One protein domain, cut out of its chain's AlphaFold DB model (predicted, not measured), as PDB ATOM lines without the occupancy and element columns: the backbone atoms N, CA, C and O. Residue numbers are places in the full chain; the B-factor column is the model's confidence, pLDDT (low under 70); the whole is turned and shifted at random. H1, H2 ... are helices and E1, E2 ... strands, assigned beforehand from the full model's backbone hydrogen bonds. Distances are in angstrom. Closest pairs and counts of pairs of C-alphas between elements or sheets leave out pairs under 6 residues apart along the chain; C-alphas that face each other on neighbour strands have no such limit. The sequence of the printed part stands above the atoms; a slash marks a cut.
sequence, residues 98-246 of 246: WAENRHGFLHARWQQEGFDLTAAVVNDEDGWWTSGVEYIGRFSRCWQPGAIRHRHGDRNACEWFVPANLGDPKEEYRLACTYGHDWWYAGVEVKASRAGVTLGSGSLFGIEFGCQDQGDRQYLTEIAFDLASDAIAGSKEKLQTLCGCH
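This is residues 98 to 246 of the 246 residues of an uncharacterized protein of Candidatus Methyloumidiphilus alinensis (UniProt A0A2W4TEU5). A twisted sheet of four strands, with the long helix H3 packed on one face, makes the larger lobe; a smaller lobe at one end of the rod-shaped whole holds the hairpin of E3 and E4, the helix H2 and the loop of residues 141 to 159. The chain leaves the sheet after E2, passes through the short H1 into the small lobe and returns from H2 into E5. The printed part has 149 residues, with three named helices and six named strands in the order E1 E2 H1 E3 E4 H2 E5 E6 H3; the large sheet runs E1 E2 E5 E6 and the small one E3 E4, both antiparallel, and the class is mixed, helices and strands. The whole is loose, with a radius of gyration of the C-alphas of 19.9 A and spans of 64 by 30 by 26 A.

In the large sheet, E1 is residues 106 to 112, 19.3 A long, beginning at C-alpha 106 (46.221, -74.655, 174.541). E2 is residues 115 to 123, 25.4 A; E5 is 183 to 194, 34.7 A; E6 is 197 to 210, 32.9 A. H3, residues 214 to 243, measures 43.0 A and ends at C-alpha 243 (14.934, -67.152, 187.229). H1 is residues 127 to 130, E3 137 to 140, E4 160 to 163 and H2 169 to 177, 12.1 A, with C-alpha 169 at (50.552, -92.497, 147.972).

E1 and E2 form a hairpin, with N 108 and O 119 2.9 A apart, within hydrogen-bond range. E2 and E5 have N 118 and O 191 at 2.9 A. E5 and E6, also a hairpin, have N 190 and O 202 at 2.8 A; E6 bends by 75 degrees at residue 206. H3 is on this sheet, two layers, a helix on one face of a sheet; its closest C-alphas to E6 are those of Ala 231 and Ser 201, 4.4 A apart. E1 and H3 are near each other. H1 only grazes the sheet, and H2 is only just not on it, with 4 pairs of C-alphas within 10 A. In the hairpin of E3 and E4, N 138 and O 162 are 2.8 A apart. The closest C-alphas of E4 and H2 are those of Pro 163 and Pro 169, 5.5 A apart. E4 and H3 are apart. In H2 and H3 every O i to N i+4 pair is within hydrogen-bond range; H1 is too short for such a pair.

The two C-alphas farthest apart, those of Pro 145 and Cys 245, are 63.7 A from each other. The printed part has no cut, and the link E3 to E4, 19 residues, is long. Mean pLDDT of the printed part is 84.2; it is under 70 for 23 residues, among them 129 to 135, 151 to 157 and 211 to 215.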
ATOM      1  N   TRP A  98      45.985 -67.428 174.496       94.62
ATOM      2  CA  TRP A  98      46.283 -68.842 174.676       94.62
ATOM      3  C   TRP A  98      47.493 -69.013 175.595       94.62
ATOM      4  O   TRP A  98      48.552 -68.432 175.358       94.62
ATOM      5  N   ALA A  99      47.343 -69.864 176.601       94.44
ATOM      6  CA  ALA A  99      48.409 -70.413 177.417       94.44
ATOM      7  C   ALA A  99      48.551 -71.914 177.135       94.44
ATOM      8  O   ALA A  99      47.586 -72.590 176.779       94.44
ATOM      9  N   GLU A 100      49.750 -72.454 177.313       92.06
ATOM     10  CA  GLU A 100      50.015 -73.887 177.175       92.06
ATOM     11  C   GLU A 100      50.001 -74.550 178.550       92.06
ATOM     12  O   GLU A 100      50.533 -74.016 179.526       92.06
ATOM     13  N   ASN A 101      49.354 -75.709 178.656       87.00
ATOM     14  CA  ASN A 101      49.437 -76.525 179.861       87.00
ATOM     15  C   ASN A 101      50.702 -77.406 179.843       87.00
ATOM     16  O   ASN A 101      51.437 -77.460 178.860       87.00
ATOM     17  N   ARG A 102      50.940 -78.162 180.923       85.62
ATOM     18  CA  ARG A 102      52.108 -79.062 181.052       85.62
ATOM     19  C   ARG A 102      52.211 -80.159 179.980       85.62
ATOM     20  O   ARG A 102      53.236 -80.821 179.892       85.62
ATOM     21  N   HIS A 103      51.134 -80.399 179.236       81.19
ATOM     22  CA  HIS A 103      51.049 -81.389 178.165       81.19
ATOM     23  C   HIS A 103      51.080 -80.735 176.772       81.19
ATOM     24  O   HIS A 103      50.879 -81.427 175.782       81.19
ATOM     25  N   GLY A 104      51.309 -79.417 176.687       83.06
ATOM     26  CA  GLY A 104      51.358 -78.666 175.431       83.06
ATOM     27  C   GLY A 104      49.992 -78.295 174.845       83.06
ATOM     28  O   GLY A 104      49.940 -77.713 173.766       83.06
ATOM     29  N   PHE A 105      48.879 -78.583 175.530       86.12
ATOM     30  CA  PHE A 105      47.550 -78.189 175.050       86.12
ATOM     31  C   PHE A 105      47.242 -76.729 175.379       86.12
ATOM     32  O   PHE A 105      47.535 -76.238 176.478       86.12
ATOM     33  N   LEU A 106      46.600 -76.056 174.425       92.88
ATOM     34  CA  LEU A 106      46.221 -74.655 174.541       92.88
ATOM     35  C   LEU A 106      44.963 -74.501 175.396       92.88
ATOM     36  O   LEU A 106      43.989 -75.236 175.251       92.88
ATOM     37  N   HIS A 107      44.974 -73.507 176.272       96.06
ATOM     38  CA  HIS A 107      43.822 -73.089 177.055       96.06
ATOM     39  C   HIS A 107      43.793 -71.568 177.174       96.06
ATOM     40  O   HIS A 107      44.835 -70.921 177.172       96.06
ATOM     41  N   ALA A 108      42.606 -70.988 177.272       97.81
ATOM     42  CA  ALA A 108      42.430 -69.554 177.449       97.81
ATOM     43  C   ALA A 108      41.328 -69.286 178.470       97.81
ATOM     44  O   ALA A 108      40.416 -70.097 178.660       97.81
ATOM     45  N   ARG A 109      41.421 -68.138 179.136       97.81
ATOM     46  CA  ARG A 109      40.392 -67.627 180.040       97.81
ATOM     47  C   ARG A 109      40.198 -66.147 179.782       97.81
ATOM     48  O   ARG A 109      41.183 -65.438 179.603       97.81
ATOM     49  N   TRP A 110      38.952 -65.704 179.770       97.94
ATOM     50  CA  TRP A 110      38.606 -64.295 179.622       97.94
ATOM     51  C   TRP A 110      37.208 -64.033 180.177       97.94
ATOM     52  O   TRP A 110      36.487 -64.966 180.536       97.94
ATOM     53  N   GLN A 111      36.830 -62.762 180.252       96.50
ATOM     54  CA  GLN A 111      35.483 -62.354 180.627       96.50
ATOM     55  C   GLN A 111      34.786 -61.693 179.447       96.50
ATOM     56  O   GLN A 111      35.388 -60.910 178.712       96.50
ATOM     57  N   GLN A 112      33.504 -62.004 179.270       95.94
ATOM     58  CA  GLN A 112      32.666 -61.377 178.253       95.94
ATOM     59  C   GLN A 112      31.210 -61.378 178.716       95.94
ATOM     60  O   GLN A 112      30.705 -62.388 179.200       95.94
ATOM     61  N   GLU A 113      30.531 -60.236 178.579       94.88
ATOM     62  CA  GLU A 113      29.092 -60.091 178.870       94.88
ATOM     63  C   GLU A 113      28.668 -60.578 180.272       94.88
ATOM     64  O   GLU A 113      27.559 -61.071 180.472       94.88
ATOM     65  N   GLY A 114      29.556 -60.436 181.261       95.12
ATOM     66  CA  GLY A 114      29.309 -60.863 182.642       95.12
ATOM     67  C   GLY A 114      29.463 -62.368 182.894       95.12
ATOM     68  O   GLY A 114      29.069 -62.836 183.964       95.12
ATOM     69  N   PHE A 115      30.027 -63.114 181.939       97.62
ATOM     70  CA  PHE A 115      30.398 -64.520 182.083       97.62
ATOM     71  C   PHE A 115      31.917 -64.691 182.131       97.62
ATOM     72  O   PHE A 115      32.655 -64.034 181.394       97.62
ATOM     73  N   ASP A 116      32.361 -65.627 182.965       98.12
ATOM     74  CA  ASP A 116      33.718 -66.160 182.962       98.12
ATOM     75  C   ASP A 116      33.795 -67.283 181.923       98.12
ATOM     76  O   ASP A 116      33.114 -68.312 182.045       98.12
ATOM     77  N   LEU A 117      34.613 -67.082 180.893       98.50
ATOM     78  CA  LEU A 117      34.795 -68.013 179.788       98.50
ATOM     79  C   LEU A 117      36.102 -68.778 179.930       98.50
ATOM     80  O   LEU A 117      37.142 -68.240 180.317       98.50
ATOM     81  N   THR A 118      36.045 -70.051 179.562       98.19
ATOM     82  CA  THR A 118      37.224 -70.899 179.406       98.19
ATOM     83  C   THR A 118      37.184 -71.541 178.034       98.19
ATOM     84  O   THR A 118      36.128 -72.028 177.635       98.19
ATOM     85  N   ALA A 119      38.314 -71.548 177.335       98.12
ATOM     86  CA  ALA A 119      38.500 -72.322 176.117       98.12
ATOM     87  C   ALA A 119      39.627 -73.333 176.309       98.12
ATOM     88  O   ALA A 119      40.617 -73.037 176.985       98.12
ATOM     89  N   ALA A 120      39.489 -74.503 175.702       96.69
ATOM     90  CA  ALA A 120      40.517 -75.529 175.678       96.69
ATOM     91  C   ALA A 120      40.591 -76.168 174.293       96.69
ATOM     92  O   ALA A 120      39.564 -76.474 173.690       96.69
ATOM     93  N   VAL A 121      41.814 -76.386 173.821       93.75
ATOM     94  CA  VAL A 121      42.091 -77.273 172.696       93.75
ATOM     95  C   VAL A 121      42.289 -78.670 173.261       93.75
ATOM     96  O   VAL A 121      43.179 -78.891 174.084       93.75
ATOM     97  N   VAL A 122      41.439 -79.598 172.844       92.00
ATOM     98  CA  VAL A 122      41.429 -80.990 173.294       92.00
ATOM     99  C   VAL A 122      41.820 -81.912 172.145       92.00
ATOM    100  O   VAL A 122      41.656 -81.557 170.981       92.00
ATOM    101  N   ASN A 123      42.354 -83.087 172.467       87.94
ATOM    102  CA  ASN A 123      42.594 -84.117 171.463       87.94
ATOM    103  C   ASN A 123      41.252 -84.705 171.006       87.94
ATOM    104  O   ASN A 123      40.421 -85.060 171.841       87.94
ATOM    105  N   ASP A 124      41.063 -84.815 169.699       86.44
ATOM    106  CA  ASP A 124      39.957 -85.547 169.099       86.44
ATOM    107  C   ASP A 124      40.453 -86.957 168.752       86.44
ATOM    108  O   ASP A 124      40.914 -87.234 167.640       86.44
ATOM    109  N   GLU A 125      40.419 -87.833 169.762       74.31
ATOM    110  CA  GLU A 125      40.896 -89.220 169.660       74.31
ATOM    111  C   GLU A 125      40.105 -90.026 168.621       74.31
ATOM    112  O   GLU A 125      40.659 -90.910 167.959       74.31
ATOM    113  N   ASP A 126      38.829 -89.680 168.444       71.31
ATOM    114  CA  ASP A 126      37.938 -90.289 167.463       71.31
ATOM    115  C   ASP A 126      38.125 -89.690 166.071       71.31
ATOM    116  O   ASP A 126      37.892 -90.383 165.085       71.31
ATOM    117  N   GLY A 127      38.612 -88.452 165.962       67.94
ATOM    118  CA  GLY A 127      38.827 -87.760 164.693       67.94
ATOM    119  C   GLY A 127      39.689 -88.561 163.722       67.94
ATOM    120  O   GLY A 127      39.398 -88.586 162.521       67.94
ATOM    121  N   TRP A 128      40.674 -89.310 164.237       71.00
ATOM    122  CA  TRP A 128      41.421 -90.267 163.422       71.00
ATOM    123  C   TRP A 128      40.524 -91.345 162.829       71.00
ATOM    124  O   TRP A 128      40.686 -91.667 161.670       71.00
ATOM    125  N   TRP A 129      39.585 -91.911 163.579       64.50
ATOM    126  CA  TRP A 129      38.766 -93.042 163.142       64.50
ATOM    127  C   TRP A 129      37.516 -92.635 162.360       64.50
ATOM    128  O   TRP A 129      37.082 -93.384 161.485       64.50
ATOM    129  N   THR A 130      36.934 -91.473 162.662       57.03
ATOM    130  CA  THR A 130      35.623 -91.056 162.141       57.03
ATOM    131  C   THR A 130      35.703 -90.036 161.014       57.03
ATOM    132  O   THR A 130      34.785 -89.970 160.203       57.03
ATOM    133  N   SER A 131      36.766 -89.227 160.968       52.41
ATOM    134  CA  SER A 131      36.803 -88.016 160.132       52.41
ATOM    135  C   SER A 131      38.060 -87.910 159.264       52.41
ATOM    136  O   SER A 131      38.025 -87.273 158.213       52.41
ATOM    137  N   GLY A 132      39.171 -88.527 159.678       52.88
ATOM    138  CA  GLY A 132      40.498 -88.182 159.162       52.88
ATOM    139  C   GLY A 132      41.112 -89.074 158.099       52.88
ATOM    140  O   GLY A 132      42.135 -88.746 157.504       52.88
ATOM    141  N   VAL A 133      40.493 -90.215 157.837       55.62
ATOM    142  CA  VAL A 133      41.110 -91.258 157.016       55.62
ATOM    143  C   VAL A 133      40.652 -91.198 155.565       55.62
ATOM    144  O   VAL A 133      41.309 -91.729 154.672       55.62
ATOM    145  N   GLU A 134      39.510 -90.564 155.308       61.41
ATOM    146  CA  GLU A 134      38.847 -90.659 154.008       61.41
ATOM    147  C   GLU A 134      39.583 -89.908 152.901       61.41
ATOM    148  O   GLU A 134      39.454 -90.283 151.740       61.41
ATOM    149  N   TYR A 135      40.361 -88.871 153.236       68.88
ATOM    150  CA  TYR A 135      41.041 -88.040 152.236       68.88
ATOM    151  C   TYR A 135      42.546 -88.308 152.110       68.88
ATOM    152  O   TYR A 135      43.099 -87.966 151.068       68.88
ATOM    153  N   ILE A 136      43.195 -88.922 153.111       77.19
ATOM    154  CA  ILE A 136      44.616 -89.335 153.057       77.19
ATOM    155  C   ILE A 136      44.733 -90.843 152.802       77.19
ATOM    156  O   ILE A 136      45.592 -91.287 152.050       77.19
ATOM    157  N   GLY A 137      43.857 -91.659 153.382       79.44
ATOM    158  CA  GLY A 137      43.912 -93.116 153.292       79.44
ATOM    159  C   GLY A 137      43.968 -93.779 154.656       79.44
ATOM    160  O   GLY A 137      44.173 -93.115 155.664       79.44
ATOM    161  N   ARG A 138      43.778 -95.104 154.690       83.38
ATOM    162  CA  ARG A 138      43.507 -95.901 155.897       83.38
ATOM    163  C   ARG A 138      44.531 -96.970 156.201       83.38
ATOM    164  O   ARG A 138      44.964 -97.695 155.311       83.38
ATOM    165  N   PHE A 139      44.810 -97.177 157.482       82.19
ATOM    166  CA  PHE A 139      45.497 -98.385 157.923       82.19
ATOM    167  C   PHE A 139      44.551 -99.592 157.889       82.19
ATOM    168  O   PHE A 139      43.405 -99.528 158.328       82.19
ATOM    169  N   SER A 140      45.035-100.711 157.357       79.31
ATOM    170  CA  SER A 140      44.314-101.969 157.215       79.31
ATOM    171  C   SER A 140      45.185-103.151 157.627       79.31
ATOM    172  O   SER A 140      46.399-103.169 157.427       79.31
ATOM    173  N   ARG A 141      44.544-104.183 158.177       81.88
ATOM    174  CA  ARG A 141      45.189-105.475 158.441       81.88
ATOM    175  C   ARG A 141      45.360-106.316 157.178       81.88
ATOM    176  O   ARG A 141      46.179-107.222 157.165       81.88
ATOM    177  N   CYS A 142      44.591-106.031 156.129       85.88
ATOM    178  CA  CYS A 142      44.623-106.782 154.879       85.88
ATOM    179  C   CYS A 142      45.262-105.948 153.774       85.88
ATOM    180  O   CYS A 142      45.027-104.741 153.677       85.88
ATOM    181  N   TRP A 143      46.023-106.609 152.908       89.75
ATOM    182  CA  TRP A 143      46.524-105.985 151.694       89.75
ATOM    183  C   TRP A 143      45.365-105.642 150.743       89.75
ATOM    184  O   TRP A 143      44.419-106.418 150.599       89.75
ATOM    185  N   GLN A 144      45.451-104.484 150.088       87.62
ATOM    186  CA  GLN A 144      44.522-104.016 149.052       87.62
ATOM    187  C   GLN A 144      45.334-103.443 147.874       87.62
ATOM    188  O   GLN A 144      46.490-103.055 148.072       87.62
ATOM    189  N   PRO A 145      44.771-103.357 146.652       86.31
ATOM    190  CA  PRO A 145      45.466-102.749 145.521       86.31
ATOM    191  C   PRO A 145      45.960-101.332 145.842       86.31
ATOM    192  O   PRO A 145      45.204-100.504 146.340       86.31
ATOM    193  N   GLY A 146      47.240-101.064 145.575       85.38
ATOM    194  CA  GLY A 146      47.874 -99.775 145.882       85.38
ATOM    195  C   GLY A 146      48.322 -99.599 147.338       85.38
ATOM    196  O   GLY A 146      48.872 -98.551 147.670       85.38
ATOM    197  N   ALA A 147      48.137-100.604 148.201       87.56
ATOM    198  CA  ALA A 147      48.541-100.516 149.597       87.56
ATOM    199  C   ALA A 147      50.068-100.498 149.783       87.56
ATOM    200  O   ALA A 147      50.815-101.235 149.134       87.56
ATOM    201  N   ILE A 148      50.519 -99.692 150.740       87.81
ATOM    202  CA  ILE A 148      51.910 -99.550 151.169       87.81
ATOM    203  C   ILE A 148      52.102-100.344 152.460       87.81
ATOM    204  O   ILE A 148      51.284-100.266 153.372       87.81
ATOM    205  N   ARG A 149      53.192-101.113 152.562       87.12
ATOM    206  CA  ARG A 149      53.495-101.878 153.778       87.12
ATOM    207  C   ARG A 149      53.893-100.937 154.917       87.12
ATOM    208  O   ARG A 149      54.908-100.247 154.810       87.12
ATOM    209  N   HIS A 150      53.130-100.951 156.002       81.31
ATOM    210  CA  HIS A 150      53.432-100.216 157.223       81.31
ATOM    211  C   HIS A 150      54.478-100.975 158.052       81.31
ATOM    212  O   HIS A 150      54.430-102.200 158.162       81.31
ATOM    213  N   ARG A 151      55.474-100.260 158.588       69.06
ATOM    214  CA  ARG A 151      56.600-100.852 159.342       69.06
ATOM    215  C   ARG A 151      56.657-100.444 160.818       69.06
ATOM    216  O   ARG A 151      57.553-100.921 161.507       69.06
ATOM    217  N   HIS A 152      55.752 -99.592 161.303       61.12
ATOM    218  CA  HIS A 152      55.757 -99.173 162.707       61.12
ATOM    219  C   HIS A 152      54.840-100.054 163.563       61.12
ATOM    220  O   HIS A 152      53.732-100.398 163.168       61.12
ATOM    221  N   GLY A 153      55.355-100.459 164.725       51.78
ATOM    222  CA  GLY A 153      54.714-101.391 165.654       51.78
ATOM    223  C   GLY A 153      53.919-100.736 166.785       51.78
ATOM    224  O   GLY A 153      53.733-101.394 167.800       51.78
ATOM    225  N   ASP A 154      53.471 -99.485 166.644       54.69
ATOM    226  CA  ASP A 154      52.695 -98.795 167.686       54.69
ATOM    227  C   ASP A 154      51.274 -98.423 167.249       54.69
ATOM    228  O   ASP A 154      51.033 -98.118 166.083       54.69
ATOM    229  N   ARG A 155      50.366 -98.477 168.247       51.25
ATOM    230  CA  ARG A 155      48.902 -98.208 168.348       51.25
ATOM    231  C   ARG A 155      47.960 -98.697 167.234       51.25
ATOM    232  O   ARG A 155      46.811 -99.007 167.535       51.25
ATOM    233  N   ASN A 156      48.433 -98.883 166.007       53.28
ATOM    234  CA  ASN A 156      47.671 -99.324 164.846       53.28
ATOM    235  C   ASN A 156      48.321-100.581 164.259       53.28
ATOM    236  O   ASN A 156      49.059-100.491 163.285       53.28
ATOM    237  N   ALA A 157      48.038-101.752 164.844       60.66
ATOM    238  CA  ALA A 157      48.519-103.091 164.448       60.66
ATOM    239  C   ALA A 157      48.054-103.560 163.042       60.66
ATOM    240  O   ALA A 157      47.622-104.695 162.838       60.66
ATOM    241  N   CYS A 158      48.074-102.657 162.077       70.19
ATOM    242  CA  CYS A 158      47.663-102.799 160.701       70.19
ATOM    243  C   CYS A 158      48.923-102.784 159.836       70.19
ATOM    244  O   CYS A 158      49.667-101.809 159.813       70.19
ATOM    245  N   GLU A 159      49.162-103.877 159.119       83.62
ATOM    246  CA  GLU A 159      50.378-104.072 158.320       83.62
ATOM    247  C   GLU A 159      50.404-103.254 157.023       83.62
ATOM    248  O   GLU A 159      51.446-103.146 156.373       83.62
ATOM    249  N   TRP A 160      49.265-102.688 156.624       85.00
ATOM    250  CA  TRP A 160      49.088-102.039 155.332       85.00
ATOM    251  C   TRP A 160      48.452-100.664 155.495       85.00
ATOM    252  O   TRP A 160      47.545-100.477 156.297       85.00
ATOM    253  N   PHE A 161      48.897 -99.701 154.701       86.75
ATOM    254  CA  PHE A 161      48.247 -98.413 154.513       86.75
ATOM    255  C   PHE A 161      47.662 -98.357 153.105       86.75
ATOM    256  O   PHE A 161      48.368 -98.609 152.132       86.75
ATOM    257  N   VAL A 162      46.379 -98.044 152.993       87.19
ATOM    258  CA  VAL A 162      45.634 -97.950 151.740       87.19
ATOM    259  C   VAL A 162      45.365 -96.469 151.474       87.19
ATOM    260  O   VAL A 162      44.507 -95.909 152.156       87.19
ATOM    261  N   PRO A 163      46.079 -95.828 150.535       85.56
ATOM    262  CA  PRO A 163      45.898 -94.408 150.232       85.56
ATOM    263  C   PRO A 163      44.464 -94.125 149.761       85.56
ATOM    264  O   PRO A 163      43.841 -94.969 149.111       85.56
ATOM    265  N   ALA A 164      43.937 -92.949 150.097       82.12
ATOM    266  CA  ALA A 164      42.602 -92.536 149.661       82.12
ATOM    267  C   ALA A 164      42.606 -92.063 148.206       82.12
ATOM    268  O   ALA A 164      41.640 -92.299 147.477       82.12
ATOM    269  N   ASN A 165      43.695 -91.422 147.769       76.25
ATOM    270  CA  ASN A 165      43.825 -90.942 146.403       76.25
ATOM    271  C   ASN A 165      44.968 -91.646 145.673       76.25
ATOM    272  O   ASN A 165      45.965 -92.074 146.245       76.25
ATOM    273  N   LEU A 166      44.867 -91.679 144.346       63.44
ATOM    274  CA  LEU A 166      45.930 -92.183 143.471       63.44
ATOM    275  C   LEU A 166      47.017 -91.130 143.180       63.44
ATOM    276  O   LEU A 166      47.730 -91.262 142.192       63.44
ATOM    277  N   GLY A 167      47.093 -90.058 143.978       78.12
ATOM    278  CA  GLY A 167      48.017 -88.938 143.777       78.12
ATOM    279  C   GLY A 167      49.465 -89.325 144.074       78.12
ATOM    280  O   GLY A 167      50.107 -90.002 143.277       78.12
ATOM    281  N   ASP A 168      49.983 -88.899 145.228       81.94
ATOM    282  CA  ASP A 168      51.248 -89.412 145.765       81.94
ATOM    283  C   ASP A 168      50.978 -90.256 147.024       81.94
ATOM    284  O   ASP A 168      50.984 -89.737 148.144       81.94
ATOM    285  N   PRO A 169      50.766 -91.576 146.862       82.69
ATOM    286  CA  PRO A 169      50.552 -92.497 147.972       82.69
ATOM    287  C   PRO A 169      51.645 -92.465 149.044       82.69
ATOM    288  O   PRO A 169      51.377 -92.769 150.206       82.69
ATOM    289  N   LYS A 170      52.891 -92.135 148.677       83.38
ATOM    290  CA  LYS A 170      54.004 -92.099 149.634       83.38
ATOM    291  C   LYS A 170      53.937 -90.854 150.502       83.38
ATOM    292  O   LYS A 170      54.256 -90.941 151.686       83.38
ATOM    293  N   GLU A 171      53.538 -89.720 149.933       82.62
ATOM    294  CA  GLU A 171      53.313 -88.490 150.691       82.62
ATOM    295  C   GLU A 171      52.141 -88.662 151.664       82.62
ATOM    296  O   GLU A 171      52.290 -88.356 152.847       82.62
ATOM    297  N   GLU A 172      51.028 -89.240 151.200       81.06
ATOM    298  CA  GLU A 172      49.864 -89.559 152.037       81.06
ATOM    299  C   GLU A 172      50.234 -90.515 153.181       81.06
ATOM    300  O   GLU A 172      49.939 -90.242 154.344       81.06
ATOM    301  N   TYR A 173      50.974 -91.586 152.884       84.00
ATOM    302  CA  TYR A 173      51.486 -92.503 153.902       84.00
ATOM    303  C   TYR A 173      52.414 -91.810 154.906       84.00
ATOM    304  O   TYR A 173      52.308 -92.042 156.110       84.00
ATOM    305  N   ARG A 174      53.329 -90.956 154.426       82.12
ATOM    306  CA  ARG A 174      54.250 -90.210 155.290       82.12
ATOM    307  C   ARG A 174      53.477 -89.301 156.237       82.12
ATOM    308  O   ARG A 174      53.782 -89.305 157.421       82.12
ATOM    309  N   LEU A 175      52.482 -88.574 155.728       79.12
ATOM    310  CA  LEU A 175      51.625 -87.708 156.534       79.12
ATOM    311  C   LEU A 175      50.816 -88.523 157.552       79.12
ATOM    312  O   LEU A 175      50.816 -88.198 158.732       79.12
ATOM    313  N   ALA A 176      50.199 -89.632 157.142       80.94
ATOM    314  CA  ALA A 176      49.469 -90.517 158.051       80.94
ATOM    315  C   ALA A 176      50.354 -91.066 159.187       80.94
ATOM    316  O   ALA A 176      49.888 -91.228 160.310       80.94
ATOM    317  N   CYS A 177      51.637 -91.325 158.917       80.81
ATOM    318  CA  CYS A 177      52.583 -91.811 159.925       80.81
ATOM    319  C   CYS A 177      53.033 -90.742 160.931       80.81
ATOM    320  O   CYS A 177      53.601 -91.107 161.956       80.81
ATOM    321  N   THR A 178      52.817 -89.453 160.657       79.38
ATOM    322  CA  THR A 178      53.142 -88.371 161.601       79.38
ATOM    323  C   THR A 178      51.943 -87.936 162.446       79.38
ATOM    324  O   THR A 178      52.082 -87.036 163.277       79.38
ATOM    325  N   TYR A 179      50.782 -88.588 162.287       78.81
ATOM    326  CA  TYR A 179      49.620 -88.365 163.147       78.81
ATOM    327  C   TYR A 179      49.948 -88.683 164.615       78.81
ATOM    328  O   TYR A 179      50.572 -89.699 164.921       78.81
ATOM    329  N   GLY A 180      49.530 -87.807 165.528       74.69
ATOM    330  CA  GLY A 180      49.857 -87.862 166.954       74.69
ATOM    331  C   GLY A 180      51.248 -87.322 167.309       74.69
ATOM    332  O   GLY A 180      51.559 -87.208 168.494       74.69
ATOM    333  N   HIS A 181      52.066 -86.970 166.310       75.81
ATOM    334  CA  HIS A 181      53.389 -86.371 166.489       75.81
ATOM    335  C   HIS A 181      53.454 -84.953 165.914       75.81
ATOM    336  O   HIS A 181      53.611 -84.002 166.674       75.81
ATOM    337  N   ASP A 182      53.304 -84.817 164.595       76.12
ATOM    338  CA  ASP A 182      53.419 -83.529 163.892       76.12
ATOM    339  C   ASP A 182      52.054 -82.866 163.672       76.12
ATOM    340  O   ASP A 182      51.957 -81.647 163.510       76.12
ATOM    341  N   TRP A 183      50.992 -83.673 163.651       81.25
ATOM    342  CA  TRP A 183      49.617 -83.212 163.525       81.25
ATOM    343  C   TRP A 183      48.653 -84.163 164.227       81.25
ATOM    344  O   TRP A 183      48.950 -85.343 164.413       81.25
ATOM    345  N   TRP A 184      47.484 -83.664 164.602       82.19
ATOM    346  CA  TRP A 184      46.387 -84.473 165.124       82.19
ATOM    347  C   TRP A 184      45.037 -83.844 164.782       82.19
ATOM    348  O   TRP A 184      44.971 -82.709 164.303       82.19
ATOM    349  N   TYR A 185      43.955 -84.564 165.074       85.56
ATOM    350  CA  TYR A 185      42.640 -83.944 165.150       85.56
ATOM    351  C   TYR A 185      42.472 -83.317 166.523       85.56
ATOM    352  O   TYR A 185      42.790 -83.920 167.545       85.56
ATOM    353  N   ALA A 186      41.988 -82.088 166.528       88.88
ATOM    354  CA  ALA A 186      41.690 -81.341 167.724       88.88
ATOM    355  C   ALA A 186      40.197 -81.015 167.796       88.88
ATOM    356  O   ALA A 186      39.509 -80.856 166.783       88.88
ATOM    357  N   GLY A 187      39.729 -80.859 169.028       92.31
ATOM    358  CA  GLY A 187      38.515 -80.135 169.348       92.31
ATOM    359  C   GLY A 187      38.835 -78.800 170.010       92.31
ATOM    360  O   GLY A 187      39.844 -78.663 170.699       92.31
ATOM    361  N   VAL A 188      37.962 -77.816 169.831       95.75
ATOM    362  CA  VAL A 188      37.906 -76.615 170.668       95.75
ATOM    363  C   VAL A 188      36.644 -76.701 171.496       95.75
ATOM    364  O   VAL A 188      35.547 -76.789 170.951       95.75
ATOM    365  N   GLU A 189      36.795 -76.642 172.811       97.81
ATOM    366  CA  GLU A 189      35.686 -76.536 173.749       97.81
ATOM    367  C   GLU A 189      35.691 -75.160 174.399       97.81
ATOM    368  O   GLU A 189      36.736 -74.689 174.850       97.81
ATOM    369  N   VAL A 190      34.518 -74.540 174.505       98.56
ATOM    370  CA  VAL A 190      34.308 -73.289 175.234       98.56
ATOM    371  C   VAL A 190      33.205 -73.479 176.260       98.56
ATOM    372  O   VAL A 190      32.146 -74.025 175.960       98.56
ATOM    373  N   LYS A 191      33.441 -73.020 177.487       98.56
ATOM    374  CA  LYS A 191      32.474 -73.069 178.589       98.56
ATOM    375  C   LYS A 191      32.274 -71.673 179.150       98.56
ATOM    376  O   LYS A 191      33.253 -70.993 179.449       98.56
ATOM    377  N   ALA A 192      31.015 -71.292 179.323       98.50
ATOM    378  CA  ALA A 192      30.588 -70.056 179.959       98.50
ATOM    379  C   ALA A 192      30.083 -70.356 181.371       98.50
ATOM    380  O   ALA A 192      29.247 -71.240 181.593       98.50
ATOM    381  N   SER A 193      30.609 -69.618 182.340       97.69
ATOM    382  CA  SER A 193      30.273 -69.777 183.746       97.69
ATOM    383  C   SER A 193      29.953 -68.445 184.406       97.69
ATOM    384  O   SER A 193      30.358 -67.384 183.935       97.69
ATOM    385  N   ARG A 194      29.184 -68.496 185.491       96.12
ATOM    386  CA  ARG A 194      28.910 -67.341 186.345       96.12
ATOM    387  C   ARG A 194      28.921 -67.800 187.792       96.12
ATOM    388  O   ARG A 194      28.285 -68.800 188.117       96.12
ATOM    389  N   ALA A 195      29.668 -67.095 188.642       92.50
ATOM    390  CA  ALA A 195      29.864 -67.468 190.048       92.50
ATOM    391  C   ALA A 195      30.326 -68.934 190.228       92.50
ATOM    392  O   ALA A 195      29.852 -69.648 191.107       92.50
ATOM    393  N   GLY A 196      31.222 -69.403 189.350       92.75
ATOM    394  CA  GLY A 196      31.767 -70.766 189.387       92.75
ATOM    395  C   GLY A 196      30.843 -71.865 188.847       92.75
ATOM    396  O   GLY A 196      31.263 -73.016 188.772       92.75
ATOM    397  N   VAL A 197      29.615 -71.539 188.428       94.94
ATOM    398  CA  VAL A 197      28.672 -72.505 187.850       94.94
ATOM    399  C   VAL A 197      28.708 -72.422 186.330       94.94
ATOM    400  O   VAL A 197      28.480 -71.356 185.763       94.94
ATOM    401  N   THR A 198      28.960 -73.544 185.654       97.31
ATOM    402  CA  THR A 198      28.864 -73.627 184.189       97.31
ATOM    403  C   THR A 198      27.404 -73.606 183.745       97.31
ATOM    404  O   THR A 198      26.590 -74.446 184.141       97.31
ATOM    405  N   LEU A 199      27.073 -72.642 182.892       96.81
ATOM    406  CA  LEU A 199      25.710 -72.399 182.428       96.81
ATOM    407  C   LEU A 199      25.530 -72.795 180.964       96.81
ATOM    408  O   LEU A 199      24.489 -73.349 180.624       96.81
ATOM    409  N   GLY A 200      26.558 -72.612 180.141       96.38
ATOM    410  CA  GLY A 200      26.532 -72.959 178.726       96.38
ATOM    411  C   GLY A 200      27.896 -73.414 178.234       96.38
ATOM    412  O   GLY A 200      28.928 -73.177 178.869       96.38
ATOM    413  N   SER A 201      27.893 -74.093 177.097       97.62
ATOM    414  CA  SER A 201      29.100 -74.586 176.449       97.62
ATOM    415  C   SER A 201      28.884 -74.742 174.952       97.62
ATOM    416  O   SER A 201      27.764 -75.002 174.520       97.62
ATOM    417  N   GLY A 202      29.968 -74.652 174.192       97.31
ATOM    418  CA  GLY A 202      30.023 -74.967 172.769       97.31
ATOM    419  C   GLY A 202      31.286 -75.764 172.464       97.31
ATOM    420  O   GLY A 202      32.298 -75.613 173.149       97.31
ATOM    421  N   SER A 203      31.230 -76.624 171.454       96.69
ATOM    422  CA  SER A 203      32.383 -77.419 171.036       96.69
ATOM    423  C   SER A 203      32.392 -77.653 169.532       96.69
ATOM    424  O   SER A 203      31.338 -77.901 168.944       96.69
ATOM    425  N   LEU A 204      33.580 -77.646 168.933       94.19
ATOM    426  CA  LEU A 204      33.810 -78.028 167.541       94.19
ATOM    427  C   LEU A 204      34.976 -79.017 167.475       94.19
ATOM    428  O   LEU A 204      36.048 -78.707 167.982       94.19
ATOM    429  N   PHE A 205      34.764 -80.170 166.842       90.75
ATOM    430  CA  PHE A 205      35.740 -81.256 166.672       90.75
ATOM    431  C   PHE A 205      36.089 -81.468 165.192       90.75
ATOM    432  O   PHE A 205      35.494 -80.835 164.316       90.75
ATOM    433  N   GLY A 206      37.046 -82.353 164.904       83.75
ATOM    434  CA  GLY A 206      37.505 -82.629 163.544       83.75
ATOM    435  C   GLY A 206      38.390 -81.531 162.949       83.75
ATOM    436  O   GLY A 206      38.459 -81.399 161.728       83.75
ATOM    437  N   ILE A 207      39.057 -80.732 163.786       86.25
ATOM    438  CA  ILE A 207      39.979 -79.686 163.333       86.25
ATOM    439  C   ILE A 207      41.355 -80.312 163.120       86.25
ATOM    440  O   ILE A 207      41.957 -80.810 164.065       86.25
ATOM    441  N   GLU A 208      41.877 -80.268 161.898       83.56
ATOM    442  CA  GLU A 208      43.278 -80.619 161.645       83.56
ATOM    443  C   GLU A 208      44.184 -79.572 162.293       83.56
ATOM    444  O   GLU A 208      44.064 -78.379 162.008       83.56
ATOM    445  N   PHE A 209      45.070 -80.011 163.184       80.88
ATOM    446  CA  PHE A 209      45.952 -79.126 163.933       80.88
ATOM    447  C   PHE A 209      47.394 -79.631 163.886       80.88
ATOM    448  O   PHE A 209      47.652 -80.785 164.230       80.88
ATOM    449  N   GLY A 210      48.326 -78.766 163.474       75.62
ATOM    450  CA  GLY A 210      49.760 -79.049 163.415       75.62
ATOM    451  C   GLY A 210      50.542 -78.211 164.425       75.62
ATOM    452  O   GLY A 210      50.262 -77.036 164.648       75.62
ATOM    453  N   CYS A 211      51.554 -78.793 165.063       53.62
ATOM    454  CA  CYS A 211      52.183 -78.215 166.258       53.62
ATOM    455  C   CYS A 211      53.063 -76.958 166.048       53.62
ATOM    456  O   CYS A 211      53.764 -76.572 166.984       53.62
ATOM    457  N   GLN A 212      53.078 -76.295 164.880       53.69
ATOM    458  CA  GLN A 212      54.070 -75.231 164.608       53.69
ATOM    459  C   GLN A 212      53.592 -73.971 163.868       53.69
ATOM    460  O   GLN A 212      54.347 -72.996 163.836       53.69
ATOM    461  N   ASP A 213      52.361 -73.897 163.353       62.12
ATOM    462  CA  ASP A 213      51.965 -72.753 162.522       62.12
ATOM    463  C   ASP A 213      51.147 -71.692 163.282       62.12
ATOM    464  O   ASP A 213      50.109 -71.951 163.890       62.12
ATOM    465  N   GLN A 214      51.581 -70.424 163.194       60.66
ATOM    466  CA  GLN A 214      50.823 -69.270 163.713       60.66
ATOM    467  C   GLN A 214      49.428 -69.136 163.072       60.66
ATOM    468  O   GLN A 214      48.531 -68.547 163.676       60.66
ATOM    469  N   GLY A 215      49.246 -69.672 161.858       63.16
ATOM    470  CA  GLY A 215      47.950 -69.717 161.177       63.16
ATOM    471  C   GLY A 215      46.913 -70.527 161.953       63.16
ATOM    472  O   GLY A 215      45.774 -70.080 162.085       63.16
ATOM    473  N   ASP A 216      47.334 -71.638 162.555       75.31
ATOM    474  CA  ASP A 216      46.443 -72.547 163.274       75.31
ATOM    475  C   ASP A 216      45.933 -71.897 164.561       75.31
ATOM    476  O   ASP A 216      44.741 -71.929 164.852       75.31
ATOM    477  N   ARG A 217      46.801 -71.185 165.295       85.38
ATOM    478  CA  ARG A 217      46.390 -70.450 166.506       85.38
ATOM    479  C   ARG A 217      45.364 -69.361 166.208       85.38
ATOM    480  O   ARG A 217      44.458 -69.143 167.011       85.38
ATOM    481  N   GLN A 218      45.493 -68.666 165.078       87.00
ATOM    482  CA  GLN A 218      44.505 -67.665 164.685       87.00
ATOM    483  C   GLN A 218      43.152 -68.325 164.406       87.00
ATOM    484  O   GLN A 218      42.142 -67.876 164.939       87.00
ATOM    485  N   TYR A 219      43.143 -69.415 163.637       87.94
ATOM    486  CA  TYR A 219      41.922 -70.148 163.322       87.94
ATOM    487  C   TYR A 219      41.234 -70.702 164.580       87.94
ATOM    488  O   TYR A 219      40.035 -70.512 164.764       87.94
ATOM    489  N   LEU A 220      41.998 -71.274 165.515       92.81
ATOM    490  CA  LEU A 220      41.472 -71.708 166.814       92.81
ATOM    491  C   LEU A 220      40.873 -70.558 167.629       92.81
ATOM    492  O   LEU A 220      39.891 -70.747 168.340       92.81
ATOM    493  N   THR A 221      41.465 -69.366 167.541       94.81
ATOM    494  CA  THR A 221      40.961 -68.174 168.236       94.81
ATOM    495  C   THR A 221      39.628 -67.712 167.642       94.81
ATOM    496  O   THR A 221      38.727 -67.345 168.391       94.81
ATOM    497  N   GLU A 222      39.475 -67.764 166.315       94.06
ATOM    498  CA  GLU A 222      38.199 -67.476 165.639       94.06
ATOM    499  C   GLU A 222      37.111 -68.448 166.108       94.06
ATOM    500  O   GLU A 222      36.078 -68.011 166.613       94.06
ATOM    501  N   ILE A 223      37.403 -69.754 166.075       95.69
ATOM    502  CA  ILE A 223      36.495 -70.798 166.568       95.69
ATOM    503  C   ILE A 223      36.127 -70.565 168.038       95.69
ATOM    504  O   ILE A 223      34.957 -70.653 168.400       95.69
ATOM    505  N   ALA A 224      37.101 -70.249 168.896       97.62
ATOM    506  CA  ALA A 224      36.842 -70.019 170.313       97.62
ATOM    507  C   ALA A 224      35.874 -68.846 170.538       97.62
ATOM    508  O   ALA A 224      34.999 -68.931 171.396       97.62
ATOM    509  N   PHE A 225      35.983 -67.765 169.765       97.38
ATOM    510  CA  PHE A 225      35.069 -66.628 169.885       97.38
ATOM    511  C   PHE A 225      33.675 -66.886 169.313       97.38
ATOM    512  O   PHE A 225      32.699 -66.356 169.856       97.38
ATOM    513  N   ASP A 226      33.571 -67.680 168.250       95.94
ATOM    514  CA  ASP A 226      32.279 -68.109 167.717       95.94
ATOM    515  C   ASP A 226      31.563 -68.994 168.748       95.94
ATOM    516  O   ASP A 226      30.463 -68.667 169.195       95.94
ATOM    517  N   LEU A 227      32.249 -70.023 169.258       98.00
ATOM    518  CA  LEU A 227      31.724 -70.918 170.297       98.00
ATOM    519  C   LEU A 227      31.409 -70.191 171.609       98.00
ATOM    520  O   LEU A 227      30.488 -70.578 172.327       98.00
ATOM    521  N   ALA A 228      32.151 -69.138 171.944       97.88
ATOM    522  CA  ALA A 228      31.847 -68.310 173.104       97.88
ATOM    523  C   ALA A 228      30.522 -67.570 172.958       97.88
ATOM    524  O   ALA A 228      29.782 -67.456 173.934       97.88
ATOM    525  N   SER A 229      30.207 -67.097 171.753       96.38
ATOM    526  CA  SER A 229      28.943 -66.411 171.489       96.38
ATOM    527  C   SER A 229      27.767 -67.374 171.688       96.38
ATOM    528  O   SER A 229      26.808 -67.033 172.384       96.38
ATOM    529  N   ASP A 230      27.899 -68.612 171.204       96.38
ATOM    530  CA  ASP A 230      26.919 -69.683 171.424       96.38
ATOM    531  C   ASP A 230      26.810 -70.071 172.909       96.38
ATOM    532  O   ASP A 230      25.711 -70.183 173.460       96.38
ATOM    533  N   ALA A 231      27.945 -70.221 173.600       97.81
ATOM    534  CA  ALA A 231      27.977 -70.567 175.021       97.81
ATOM    535  C   ALA A 231      27.337 -69.477 175.899       97.81
ATOM    536  O   ALA A 231      26.630 -69.799 176.860       97.81
ATOM    537  N   ILE A 232      27.547 -68.196 175.577       98.06
ATOM    538  CA  ILE A 232      26.893 -67.060 176.245       98.06
ATOM    539  C   ILE A 232      25.390 -67.073 175.964       98.06
ATOM    540  O   ILE A 232      24.608 -66.926 176.904       98.06
ATOM    541  N   ALA A 233      24.974 -67.252 174.706       96.50
ATOM    542  CA  ALA A 233      23.560 -67.298 174.339       96.50
ATOM    543  C   ALA A 233      22.824 -68.400 175.118       96.50
ATOM    544  O   ALA A 233      21.868 -68.106 175.840       96.50
ATOM    545  N   GLY A 234      23.355 -69.628 175.108       96.38
ATOM    546  CA  GLY A 234      22.801 -70.737 175.891       96.38
ATOM    547  C   GLY A 234      22.825 -70.479 177.403       96.38
ATOM    548  O   GLY A 234      21.895 -70.853 178.119       96.38
ATOM    549  N   SER A 235      23.842 -69.775 177.912       96.88
ATOM    550  CA  SER A 235      23.892 -69.385 179.327       96.88
ATOM    551  C   SER A 235      22.800 -68.381 179.699       96.88
ATOM    552  O   SER A 235      22.220 -68.488 180.781       96.88
ATOM    553  N   LYS A 236      22.502 -67.412 178.825       96.19
ATOM    554  CA  LYS A 236      21.430 -66.427 179.035       96.19
ATOM    555  C   LYS A 236      20.057 -67.095 179.047       96.19
ATOM    556  O   LYS A 236      19.292 -66.847 179.976       96.19
ATOM    557  N   GLU A 237      19.782 -67.979 178.091       94.88
ATOM    558  CA  GLU A 237      18.530 -68.753 178.039       94.88
ATOM    559  C   GLU A 237      18.345 -69.619 179.295       94.88
ATOM    560  O   GLU A 237      17.272 -69.646 179.910       94.88
ATOM    561  N   LYS A 238      19.417 -70.286 179.742       94.19
ATOM    562  CA  LYS A 238      19.388 -71.092 180.968       94.19
ATOM    563  C   LYS A 238      19.124 -70.240 182.208       94.19
ATOM    564  O   LYS A 238      18.342 -70.647 183.064       94.19
ATOM    565  N   LEU A 239      19.735 -69.059 182.311       93.56
ATOM    566  CA  LEU A 239      19.472 -68.127 183.412       93.56
ATOM    567  C   LEU A 239      18.031 -67.607 183.398       93.56
ATOM    568  O   LEU A 239      17.412 -67.563 184.455       93.56
ATOM    569  N   GLN A 240      17.483 -67.257 182.232       92.50
ATOM    570  CA  GLN A 240      16.077 -66.848 182.105       92.50
ATOM    571  C   GLN A 240      15.135 -67.945 182.609       92.50
ATOM    572  O   GLN A 240      14.256 -67.679 183.426       92.50
ATOM    573  N   THR A 241      15.399 -69.191 182.204       90.75
ATOM    574  CA  THR A 241      14.631 -70.365 182.637       90.75
ATOM    575  C   THR A 241      14.706 -70.573 184.153       90.75
ATOM    576  O   THR A 241      13.685 -70.797 184.795       90.75
ATOM    577  N   LEU A 242      15.901 -70.475 184.748       90.25
ATOM    578  CA  LEU A 242      16.096 -70.668 186.190       90.25
ATOM    579  C   LEU A 242      15.484 -69.545 187.037       90.25
ATOM    580  O   LEU A 242      15.026 -69.801 188.148       90.25
ATOM    581  N   CYS A 243      15.477 -68.314 186.526       88.94
ATOM    582  CA  CYS A 243      14.934 -67.152 187.229       88.94
ATOM    583  C   CYS A 243      13.424 -66.954 187.010       88.94
ATOM    584  O   CYS A 243      12.847 -66.066 187.631       88.94
ATOM    585  N   GLY A 244      12.781 -67.745 186.142       74.50
ATOM    586  CA  GLY A 244      11.353 -67.614 185.832       74.50
ATOM    587  C   GLY A 244      10.984 -66.317 185.101       74.50
ATOM    588  O   GLY A 244       9.821 -65.920 185.107       74.50
ATOM    589  N   CYS A 245      11.963 -65.644 184.490       60.62
ATOM    590  CA  CYS A 245      11.739 -64.441 183.697       60.62
ATOM    591  C   CYS A 245      11.442 -64.865 182.252       60.62
ATOM    592  O   CYS A 245      12.375 -65.184 181.513       60.62
ATOM    593  N   HIS A 246      10.160 -64.897 181.882       51.84
ATOM    594  CA  HIS A 246       9.704 -65.040 180.495       51.84
ATOM    595  C   HIS A 246       9.507 -63.674 179.840       51.84
ATOM    596  O   HIS A 246       8.954 -62.776 180.516       51.84
TER     597      HIS A 246